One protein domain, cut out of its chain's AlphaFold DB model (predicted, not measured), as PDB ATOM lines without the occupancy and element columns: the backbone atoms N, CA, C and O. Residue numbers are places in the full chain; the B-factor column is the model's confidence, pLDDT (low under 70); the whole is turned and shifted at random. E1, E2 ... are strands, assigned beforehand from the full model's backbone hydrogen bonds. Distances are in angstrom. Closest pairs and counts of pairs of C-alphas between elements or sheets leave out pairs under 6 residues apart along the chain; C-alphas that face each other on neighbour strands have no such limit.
ATOM      1  N   HIS A 176     119.633  83.579 114.671       92.62
ATOM      2  CA  HIS A 176     119.090  82.992 115.886       92.62
ATOM      3  C   HIS A 176     118.551  81.595 115.615       92.62
ATOM      4  O   HIS A 176     118.230  81.252 114.478       92.62
ATOM      5  N   ILE A 177     118.463  80.782 116.662       94.12
ATOM      6  CA  ILE A 177     117.802  79.478 116.606       94.12
ATOM      7  C   ILE A 177     116.500  79.595 117.388       94.12
ATOM      8  O   ILE A 177     116.514  79.992 118.549       94.12
ATOM      9  N   GLU A 178     115.376  79.278 116.759       94.00
ATOM     10  CA  GLU A 178     114.070  79.208 117.413       94.00
ATOM     11  C   GLU A 178     113.783  77.755 117.799       94.00
ATOM     12  O   GLU A 178     113.708  76.888 116.924       94.00
ATOM     13  N   ASP A 179     113.690  77.464 119.097       90.75
ATOM     14  CA  ASP A 179     113.405  76.112 119.578       90.75
ATOM     15  C   ASP A 179     111.906  75.773 119.539       90.75
ATOM     16  O   ASP A 179     111.044  76.631 119.356       90.75
ATOM     17  N   SER A 180     111.581  74.494 119.729       87.31
ATOM     18  CA  SER A 180     110.189  74.009 119.752       87.31
ATOM     19  C   SER A 180     109.291  74.638 120.830       87.31
ATOM     20  O   SER A 180     108.070  74.554 120.720       87.31
ATOM     21  N   ASN A 181     109.868  75.282 121.849       85.00
ATOM     22  CA  ASN A 181     109.140  75.997 122.896       85.00
ATOM     23  C   ASN A 181     108.992  77.499 122.586       85.00
ATOM     24  O   ASN A 181     108.496  78.243 123.431       85.00
ATOM     25  N   GLY A 182     109.434  77.950 121.408       84.50
ATOM     26  CA  GLY A 182     109.412  79.349 120.990       84.50
ATOM     27  C   GLY A 182     110.524  80.208 121.600       84.50
ATOM     28  O   GLY A 182     110.519  81.421 121.393       84.50
ATOM     29  N   ASN A 183     111.488  79.629 122.334       87.62
ATOM     30  CA  ASN A 183     112.621  80.421 122.815       87.62
ATOM     31  C   ASN A 183     113.585  80.703 121.666       87.62
ATOM     32  O   ASN A 183     113.822  79.857 120.798       87.62
ATOM     33  N   LYS A 184     114.209  81.879 121.714       89.94
ATOM     34  CA  LYS A 184     115.178  82.315 120.712       89.94
ATOM     35  C   LYS A 184     116.582  82.315 121.291       89.94
ATOM     36  O   LYS A 184     116.853  82.950 122.311       89.94
ATOM     37  N   TRP A 185     117.477  81.616 120.613       90.31
ATOM     38  CA  TRP A 185     118.873  81.462 120.983       90.31
ATOM     39  C   TRP A 185     119.728  82.363 120.095       90.31
ATOM     40  O   TRP A 185     119.813  82.134 118.889       90.31
ATOM     41  N   TYR A 186     120.351  83.380 120.685       88.25
ATOM     42  CA  TYR A 186     121.183  84.355 119.981       88.25
ATOM     43  C   TYR A 186     122.666  84.162 120.313       88.25
ATOM     44  O   TYR A 186     123.015  83.971 121.485       88.25
ATOM     45  N   PRO A 187     123.562  84.244 119.319       87.94
ATOM     46  CA  PRO A 187     124.993  84.229 119.558       87.94
ATOM     47  C   PRO A 187     125.442  85.565 120.167       87.94
ATOM     48  O   PRO A 187     125.332  86.617 119.543       87.94
ATOM     49  N   ASP A 188     126.028  85.527 121.361       84.44
ATOM     50  CA  ASP A 188     126.872  86.616 121.845       84.44
ATOM     51  C   ASP A 188     128.289  86.394 121.320       84.44
ATOM     52  O   ASP A 188     129.070  85.594 121.850       84.44
ATOM     53  N   GLN A 189     128.607  87.102 120.238       76.56
ATOM     54  CA  GLN A 189     129.886  86.960 119.555       76.56
ATOM     55  C   GLN A 189     131.064  87.409 120.429       76.56
ATOM     56  O   GLN A 189     132.146  86.827 120.331       76.56
ATOM     57  N   LYS A 190     130.867  88.412 121.296       77.50
ATOM     58  CA  LYS A 190     131.927  88.996 122.129       77.50
ATOM     59  C   LYS A 190     132.340  88.044 123.240       77.50
ATOM     60  O   LYS A 190     133.531  87.900 123.505       77.50
ATOM     61  N   THR A 191     131.369  87.401 123.881       80.00
ATOM     62  CA  THR A 191     131.627  86.474 124.991       80.00
ATOM     63  C   THR A 191     131.662  85.007 124.566       80.00
ATOM     64  O   THR A 191     131.831  84.151 125.425       80.00
ATOM     65  N   GLN A 192     131.486  84.704 123.273       81.69
ATOM     66  CA  GLN A 192     131.397  83.334 122.747       81.69
ATOM     67  C   GLN A 192     130.342  82.493 123.487       81.69
ATOM     68  O   GLN A 192     130.585  81.351 123.886       81.69
ATOM     69  N   LEU A 193     129.154  83.077 123.660       86.38
ATOM     70  CA  LEU A 193     128.011  82.412 124.286       86.38
ATOM     71  C   LEU A 193     126.880  82.226 123.280       86.38
ATOM     72  O   LEU A 193     126.717  83.028 122.363       86.38
ATOM     73  N   LEU A 194     126.036  81.233 123.524       87.31
ATOM     74  CA  LEU A 194     124.679  81.179 123.001       87.31
ATOM     75  C   LEU A 194     123.720  81.541 124.146       87.31
ATOM     76  O   LEU A 194     123.709  80.872 125.181       87.31
ATOM     77  N   LYS A 195     122.969  82.638 123.999       86.19
ATOM     78  CA  LYS A 195     122.061  83.193 125.017       86.19
ATOM     79  C   LYS A 195     120.602  82.939 124.650       86.19
ATOM     80  O   LYS A 195     120.225  83.118 123.497       86.19
ATOM     81  N   VAL A 196     119.786  82.575 125.636       84.12
ATOM     82  CA  VAL A 196     118.347  82.311 125.474       84.12
ATOM     83  C   VAL A 196     117.531  83.532 125.854       84.12
ATOM     84  O   VAL A 196     117.692  84.061 126.955       84.12
ATOM     85  N   TYR A 197     116.586  83.898 124.998       78.75
ATOM     86  CA  TYR A 197     115.599  84.941 125.246       78.75
ATOM     87  C   TYR A 197     114.189  84.396 125.015       78.75
ATOM     88  O   TYR A 197     113.978  83.550 124.142       78.75
ATOM     89  N   THR A 198     113.229  84.867 125.814       68.31
ATOM     90  CA  THR A 198     111.813  84.483 125.693       68.31
ATOM     91  C   THR A 198     111.060  85.323 124.666       68.31
ATOM     92  O   THR A 198     110.101  84.825 124.096       68.31
ATOM     93  N   ASP A 199     111.517  86.549 124.378       64.31
ATOM     94  CA  ASP A 199     110.830  87.507 123.503       64.31
ATOM     95  C   ASP A 199     111.812  88.295 122.608       64.31
ATOM     96  O   ASP A 199     113.003  88.407 122.909       64.31
ATOM     97  N   TYR A 200     111.311  88.839 121.487       56.66
ATOM     98  CA  TYR A 200     112.049  89.733 120.578       56.66
ATOM     99  C   TYR A 200     111.236  91.010 120.286       56.66
ATOM    100  O   TYR A 200     110.030  90.885 120.061       56.66
ATOM    101  N   PRO A 201     111.861  92.202 120.175       57.62
ATOM    102  CA  PRO A 201     113.292  92.496 120.349       57.62
ATOM    103  C   PRO A 201     113.756  92.278 121.793       57.62
ATOM    104  O   PRO A 201     113.028  92.594 122.727       57.62
ATOM    105  N   HIS A 202     114.945  91.698 121.973       61.41
ATOM    106  CA  HIS A 202     115.482  91.405 123.302       61.41
ATOM    107  C   HIS A 202     116.254  92.599 123.872       61.41
ATOM    108  O   HIS A 202     116.869  93.366 123.129       61.41
ATOM    109  N   THR A 203     116.283  92.718 125.197       58.94
ATOM    110  CA  THR A 203     117.144  93.669 125.905       58.94
ATOM    111  C   THR A 203     118.462  92.987 126.281       58.94
ATOM    112  O   THR A 203     118.484  91.882 126.835       58.94
ATOM    113  N   GLU A 204     119.597  93.614 125.953       56.00
ATOM    114  CA  GLU A 204     120.913  93.113 126.361       56.00
ATOM    115  C   GLU A 204     120.988  92.995 127.896       56.00
ATOM    116  O   GLU A 204     120.737  93.956 128.615       56.00
ATOM    117  N   GLY A 205     121.340  91.805 128.398       54.38
ATOM    118  CA  GLY A 205     121.446  91.518 129.837       54.38
ATOM    119  C   GLY A 205     120.289  90.707 130.434       54.38
ATOM    120  O   GLY A 205     120.463  90.141 131.507       54.38
ATOM    121  N   GLU A 206     119.166  90.555 129.726       60.47
ATOM    122  CA  GLU A 206     117.961  89.864 130.228       60.47
ATOM    123  C   GLU A 206     117.836  88.399 129.763       60.47
ATOM    124  O   GLU A 206     116.756  87.810 129.766       60.47
ATOM    125  N   GLY A 207     118.944  87.783 129.342       59.22
ATOM    126  CA  GLY A 207     118.940  86.387 128.904       59.22
ATOM    127  C   GLY A 207     118.527  85.439 130.036       59.22
ATOM    128  O   GLY A 207     119.104  85.473 131.122       59.22
ATOM    129  N   LYS A 208     117.568  84.545 129.770       65.62
ATOM    130  CA  LYS A 208     117.083  83.530 130.728       65.62
ATOM    131  C   LYS A 208     118.170  82.514 131.090       65.62
ATOM    132  O   LYS A 208     118.163  81.941 132.176       65.62
ATOM    133  N   SER A 209     119.075  82.251 130.150       68.38
ATOM    134  CA  SER A 209     120.196  81.325 130.294       68.38
ATOM    135  C   SER A 209     121.267  81.635 129.245       68.38
ATOM    136  O   SER A 209     120.983  82.273 128.228       68.38
ATOM    137  N   SER A 210     122.497  81.182 129.478       74.69
ATOM    138  CA  SER A 210     123.591  81.254 128.513       74.69
ATOM    139  C   SER A 210     124.475  80.015 128.600       74.69
ATOM    140  O   SER A 210     124.621  79.415 129.665       74.69
ATOM    141  N   MET A 211     125.061  79.627 127.469       78.56
ATOM    142  CA  MET A 211     125.988  78.500 127.372       78.56
ATOM    143  C   MET A 211     127.228  78.918 126.591       78.56
ATOM    144  O   MET A 211     127.107  79.538 125.536       78.56
ATOM    145  N   ILE A 212     128.415  78.586 127.101       77.38
ATOM    146  CA  ILE A 212     129.686  78.858 126.418       77.38
ATOM    147  C   ILE A 212     129.922  77.779 125.353       77.38
ATOM    148  O   ILE A 212     129.752  76.589 125.642       77.38
ATOM    149  N   TYR A 213     130.330  78.185 124.142       76.69
ATOM    150  CA  TYR A 213     130.568  77.268 123.013       76.69
ATOM    151  C   TYR A 213     131.559  76.136 123.334       76.69
ATOM    152  O   TYR A 213     131.421  75.047 122.790       76.69
ATOM    153  N   ASP A 214     132.534  76.363 124.217       70.56
ATOM    154  CA  ASP A 214     133.622  75.423 124.517       70.56
ATOM    155  C   ASP A 214     133.481  74.676 125.862       70.56
ATOM    156  O   ASP A 214     134.257  73.758 126.128       70.56
ATOM    157  N   GLN A 215     132.498  75.019 126.707       71.88
ATOM    158  CA  GLN A 215     132.378  74.471 128.075       71.88
ATOM    159  C   GLN A 215     131.045  73.780 128.388       71.88
ATOM    160  O   GLN A 215     130.868  73.252 129.485       71.88
ATOM    161  N   GLY A 216     130.113  73.711 127.442       77.25
ATOM    162  CA  GLY A 216     128.848  73.012 127.689       77.25
ATOM    163  C   GLY A 216     127.880  72.944 126.521       77.25
ATOM    164  O   GLY A 216     126.817  72.354 126.685       77.25
ATOM    165  N   LEU A 217     128.223  73.524 125.373       87.88
ATOM    166  CA  LEU A 217     127.393  73.488 124.179       87.88
ATOM    167  C   LEU A 217     127.965  72.487 123.170       87.88
ATOM    168  O   LEU A 217     129.078  72.650 122.678       87.88
ATOM    169  N   GLN A 218     127.187  71.461 122.850       89.75
ATOM    170  CA  GLN A 218     127.526  70.463 121.842       89.75
ATOM    171  C   GLN A 218     126.591  70.622 120.644       89.75
ATOM    172  O   GLN A 218     125.376  70.683 120.816       89.75
ATOM    173  N   LEU A 219     127.154  70.693 119.435       92.44
ATOM    174  CA  LEU A 219     126.365  70.554 118.212       92.44
ATOM    175  C   LEU A 219     126.165  69.060 117.945       92.44
ATOM    176  O   LEU A 219     127.144  68.345 117.743       92.44
ATOM    177  N   ASP A 220     124.919  68.597 117.954       92.75
ATOM    178  CA  ASP A 220     124.599  67.180 117.750       92.75
ATOM    179  C   ASP A 220     124.399  66.872 116.265       92.75
ATOM    180  O   ASP A 220     124.846  65.845 115.760       92.75
ATOM    181  N   SER A 221     123.716  67.767 115.548       92.38
ATOM    182  CA  SER A 221     123.627  67.736 114.086       92.38
ATOM    183  C   SER A 221     123.158  69.074 113.527       92.38
ATOM    184  O   SER A 221     122.422  69.823 114.174       92.38
ATOM    185  N   PHE A 222     123.553  69.353 112.285       94.00
ATOM    186  CA  PHE A 222     123.107  70.525 111.546       94.00
ATOM    187  C   PHE A 222     122.738  70.159 110.107       94.00
ATOM    188  O   PHE A 222     123.559  69.641 109.350       94.00
ATOM    189  N   SER A 223     121.494  70.459 109.740       90.62
ATOM    190  CA  SER A 223     120.965  70.357 108.382       90.62
ATOM    191  C   SER A 223     120.034  71.538 108.150       90.62
ATOM    192  O   SER A 223     118.854  71.461 108.486       90.62
ATOM    193  N   ASP A 224     120.579  72.628 107.610       88.00
ATOM    194  CA  ASP A 224     119.897  73.912 107.409       88.00
ATOM    195  C   ASP A 224     118.444  73.751 106.897       88.00
ATOM    196  O   ASP A 224     118.235  73.085 105.879       88.00
ATOM    197  N   PRO A 225     117.425  74.304 107.590       93.44
ATOM    198  CA  PRO A 225     117.500  75.175 108.768       93.44
ATOM    199  C   PRO A 225     117.454  74.450 110.117       93.44
ATOM    200  O   PRO A 225     117.399  75.099 111.150       93.44
ATOM    201  N   THR A 226     117.456  73.123 110.168       95.44
ATOM    202  CA  THR A 226     117.328  72.387 111.434       95.44
ATOM    203  C   THR A 226     118.665  72.289 112.166       95.44
ATOM    204  O   THR A 226     119.657  71.807 111.612       95.44
ATOM    205  N   VAL A 227     118.677  72.695 113.437       95.50
ATOM    206  CA  VAL A 227     119.820  72.580 114.350       95.50
ATOM    207  C   VAL A 227     119.410  71.725 115.542       95.50
ATOM    208  O   VAL A 227     118.426  72.032 116.217       95.50
ATOM    209  N   ASN A 228     120.183  70.679 115.823       95.12
ATOM    210  CA  ASN A 228     120.075  69.909 117.056       95.12
ATOM    211  C   ASN A 228     121.323  70.151 117.898       95.12
ATOM    212  O   ASN A 228     122.445  69.995 117.408       95.12
ATOM    213  N   PHE A 229     121.132  70.541 119.151       93.75
ATOM    214  CA  PHE A 229     122.230  70.843 120.056       93.75
ATOM    215  C   PHE A 229     121.892  70.466 121.490       93.75
ATOM    216  O   PHE A 229     120.735  70.502 121.906       93.75
ATOM    217  N   THR A 230     122.926  70.172 122.267       92.19
ATOM    218  CA  THR A 230     122.807  69.828 123.678       92.19
ATOM    219  C   THR A 230     123.528  70.868 124.525       92.19
ATOM    220  O   THR A 230     124.689  71.200 124.277       92.19
ATOM    221  N   THR A 231     122.838  71.399 125.533       89.62
ATOM    222  CA  THR A 231     123.416  72.278 126.553       89.62
ATOM    223  C   THR A 231     123.784  71.484 127.799       89.62
ATOM    224  O   THR A 231     123.203  70.436 128.083       89.62
ATOM    225  N   GLY A 232     124.785  71.958 128.544       84.69
ATOM    226  CA  GLY A 232     125.323  71.227 129.688       84.69
ATOM    227  C   GLY A 232     125.860  69.840 129.320       84.69
ATOM    228  O   GLY A 232     125.814  68.949 130.161       84.69
ATOM    229  N   ALA A 233     126.352  69.644 128.088       84.25
ATOM    230  CA  ALA A 233     126.773  68.331 127.576       84.25
ATOM    231  C   ALA A 233     127.846  67.654 128.450       84.25
ATOM    232  O   ALA A 233     127.841  66.439 128.626       84.25
ATOM    233  N   ASN A 234     128.719  68.456 129.066       81.56
ATOM    234  CA  ASN A 234     129.768  67.996 129.984       81.56
ATOM    235  C   ASN A 234     129.323  67.976 131.463       81.56
ATOM    236  O   ASN A 234     130.143  67.775 132.357       81.56
ATOM    237  N   GLY A 235     128.047  68.260 131.737       78.81
ATOM    238  CA  GLY A 235     127.473  68.394 133.074       78.81
ATOM    239  C   GLY A 235     126.597  67.209 133.489       78.81
ATOM    240  O   GLY A 235     126.403  66.245 132.757       78.81
ATOM    241  N   VAL A 236     126.031  67.300 134.695       73.25
ATOM    242  CA  VAL A 236     125.225  66.224 135.314       73.25
ATOM    243  C   VAL A 236     123.782  66.179 134.783       73.25
ATOM    244  O   VAL A 236     123.030  65.255 135.082       73.25
ATOM    245  N   SER A 237     123.353  67.183 134.015       84.88
ATOM    246  CA  SER A 237     121.997  67.259 133.452       84.88
ATOM    247  C   SER A 237     122.011  67.865 132.046       84.88
ATOM    248  O   SER A 237     121.618  69.022 131.885       84.88
ATOM    249  N   PRO A 238     122.483  67.112 131.034       88.75
ATOM    250  CA  PRO A 238     122.435  67.548 129.644       88.75
ATOM    251  C   PRO A 238     120.990  67.775 129.192       88.75
ATOM    252  O   PRO A 238     120.098  66.991 129.527       88.75
ATOM    253  N   GLN A 239     120.757  68.830 128.416       90.56
ATOM    254  CA  GLN A 239     119.456  69.125 127.820       90.56
ATOM    255  C   GLN A 239     119.597  69.255 126.309       90.56
ATOM    256  O   GLN A 239     120.340  70.110 125.833       90.56
ATOM    257  N   SER A 240     118.879  68.421 125.563       92.31
ATOM    258  CA  SER A 240     118.877  68.457 124.100       92.31
ATOM    259  C   SER A 240     117.748  69.335 123.572       92.31
ATOM    260  O   SER A 240     116.624  69.307 124.077       92.31
ATOM    261  N   PHE A 241     118.055  70.086 122.525       92.81
ATOM    262  CA  PHE A 241     117.161  71.013 121.855       92.81
ATOM    263  C   PHE A 241     117.163  70.735 120.356       92.81
ATOM    264  O   PHE A 241     118.203  70.464 119.757       92.81
ATOM    265  N   THR A 242     115.988  70.878 119.755       95.06
ATOM    266  CA  THR A 242     115.807  70.959 118.307       95.06
ATOM    267  C   THR A 242     115.216  72.322 117.999       95.06
ATOM    268  O   THR A 242     114.209  72.715 118.601       95.06
ATOM    269  N   GLY A 243     115.838  73.038 117.068       94.50
ATOM    270  CA  GLY A 243     115.384  74.353 116.654       94.50
ATOM    271  C   GLY A 243     115.600  74.638 115.175       94.50
ATOM    272  O   GLY A 243     116.260  73.888 114.455       94.50
ATOM    273  N   THR A 244     115.012  75.744 114.736       96.62
ATOM    274  CA  THR A 244     115.102  76.265 113.374       96.62
ATOM    275  C   THR A 244     116.034  77.471 113.354       96.62
ATOM    276  O   THR A 244     115.768  78.476 114.007       96.62
ATOM    277  N   LEU A 245     117.117  77.383 112.590       95.62
ATOM    278  CA  LEU A 245     118.036  78.470 112.303       95.62
ATOM    279  C   LEU A 245     117.357  79.511 111.411       95.62
ATOM    280  O   LEU A 245     116.813  79.207 110.347       95.62
ATOM    281  N   LYS A 246     117.437  80.763 111.839       94.44
ATOM    282  CA  LYS A 246     117.077  81.948 111.071       94.44
ATOM    283  C   LYS A 246     118.342  82.761 110.871       94.44
ATOM    284  O   LYS A 246     118.951  83.203 111.843       94.44
ATOM    285  N   ARG A 247     118.745  82.912 109.614       92.44
ATOM    286  CA  ARG A 247     119.922  83.684 109.212       92.44
ATOM    287  C   ARG A 247     119.490  85.075 108.758       92.44
ATOM    288  O   ARG A 247     118.442  85.211 108.130       92.44
ATOM    289  N   GLU A 248     120.301  86.075 109.063       87.94
ATOM    290  CA  GLU A 248     120.115  87.463 108.642       87.94
ATOM    291  C   GLU A 248     121.364  87.945 107.885       87.94
ATOM    292  O   GLU A 248     122.455  87.376 108.019       87.94
TER     293      GLU A 248
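What this domain is: This is residues 176 to 248 of the 373 residues of an uncharacterized protein of Methylocystaceae bacterium (UniProt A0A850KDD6). One antiparallel sheet of seven strands curls into a partly closed barrel, folded so that E4, E3, E2 and E1 face E6 and E5, with E7 as the hinge. The edge strands E4 and E5 come together at one end, near their tight link. The printed part has 73 residues, with no named helix and strands E1 to E7 in that order along the chain; the sheet order is E4, E3, E2, E1, E7, E6, E5, and the class is all strand. It is compact and rounded, with a radius of gyration of the C-alphas of 11.6 A and spans of 31 by 25 by 22 A.

How they stand to each other: E1, residues 176 to 179, and E2, residues 184 to 188, form a hairpin, with N 177 and O 185 2.9 A apart, within hydrogen-bond range. E3, residues 193 to 197, continues the meander, each strand the antiparallel neighbour of the one before, with N 186 and O 195 at 2.8 A. E4, residues 209 to 212, ends it, with N 194 and O 211 at 2.8 A. E5, residues 217 to 223, E6, residues 226 to 231, and E7, residues 239 to 247, form a second meander, with N 228 and O 221 at 2.9 A and N 241 and O 229 at 2.8 A. E7 bends by 53 degrees at residue 242 and is antiparallel to E1, with N 178 and O 244 at 2.9 A. The closest C-alphas of E4 and E5, those of Met 211 and Leu 217, are 6.1 A apart.

Where its parts are: E1 begins at C-alpha 176 (119.090, 82.992, 115.886). E5 spans 17.3 A, E6 16.3 A and E7 23.6 A, ending at C-alpha 247 (119.922, 83.684, 109.212).

The domain as a whole: The strongly twisted sheet belongs to a printed part with no cut. The farthest C-alphas, Val 236 and Glu 248, are 34.5 A apart. The link from E3 to E4 is long, and residues 198 to 209, of which 209 belongs to E4, have pLDDT under 70.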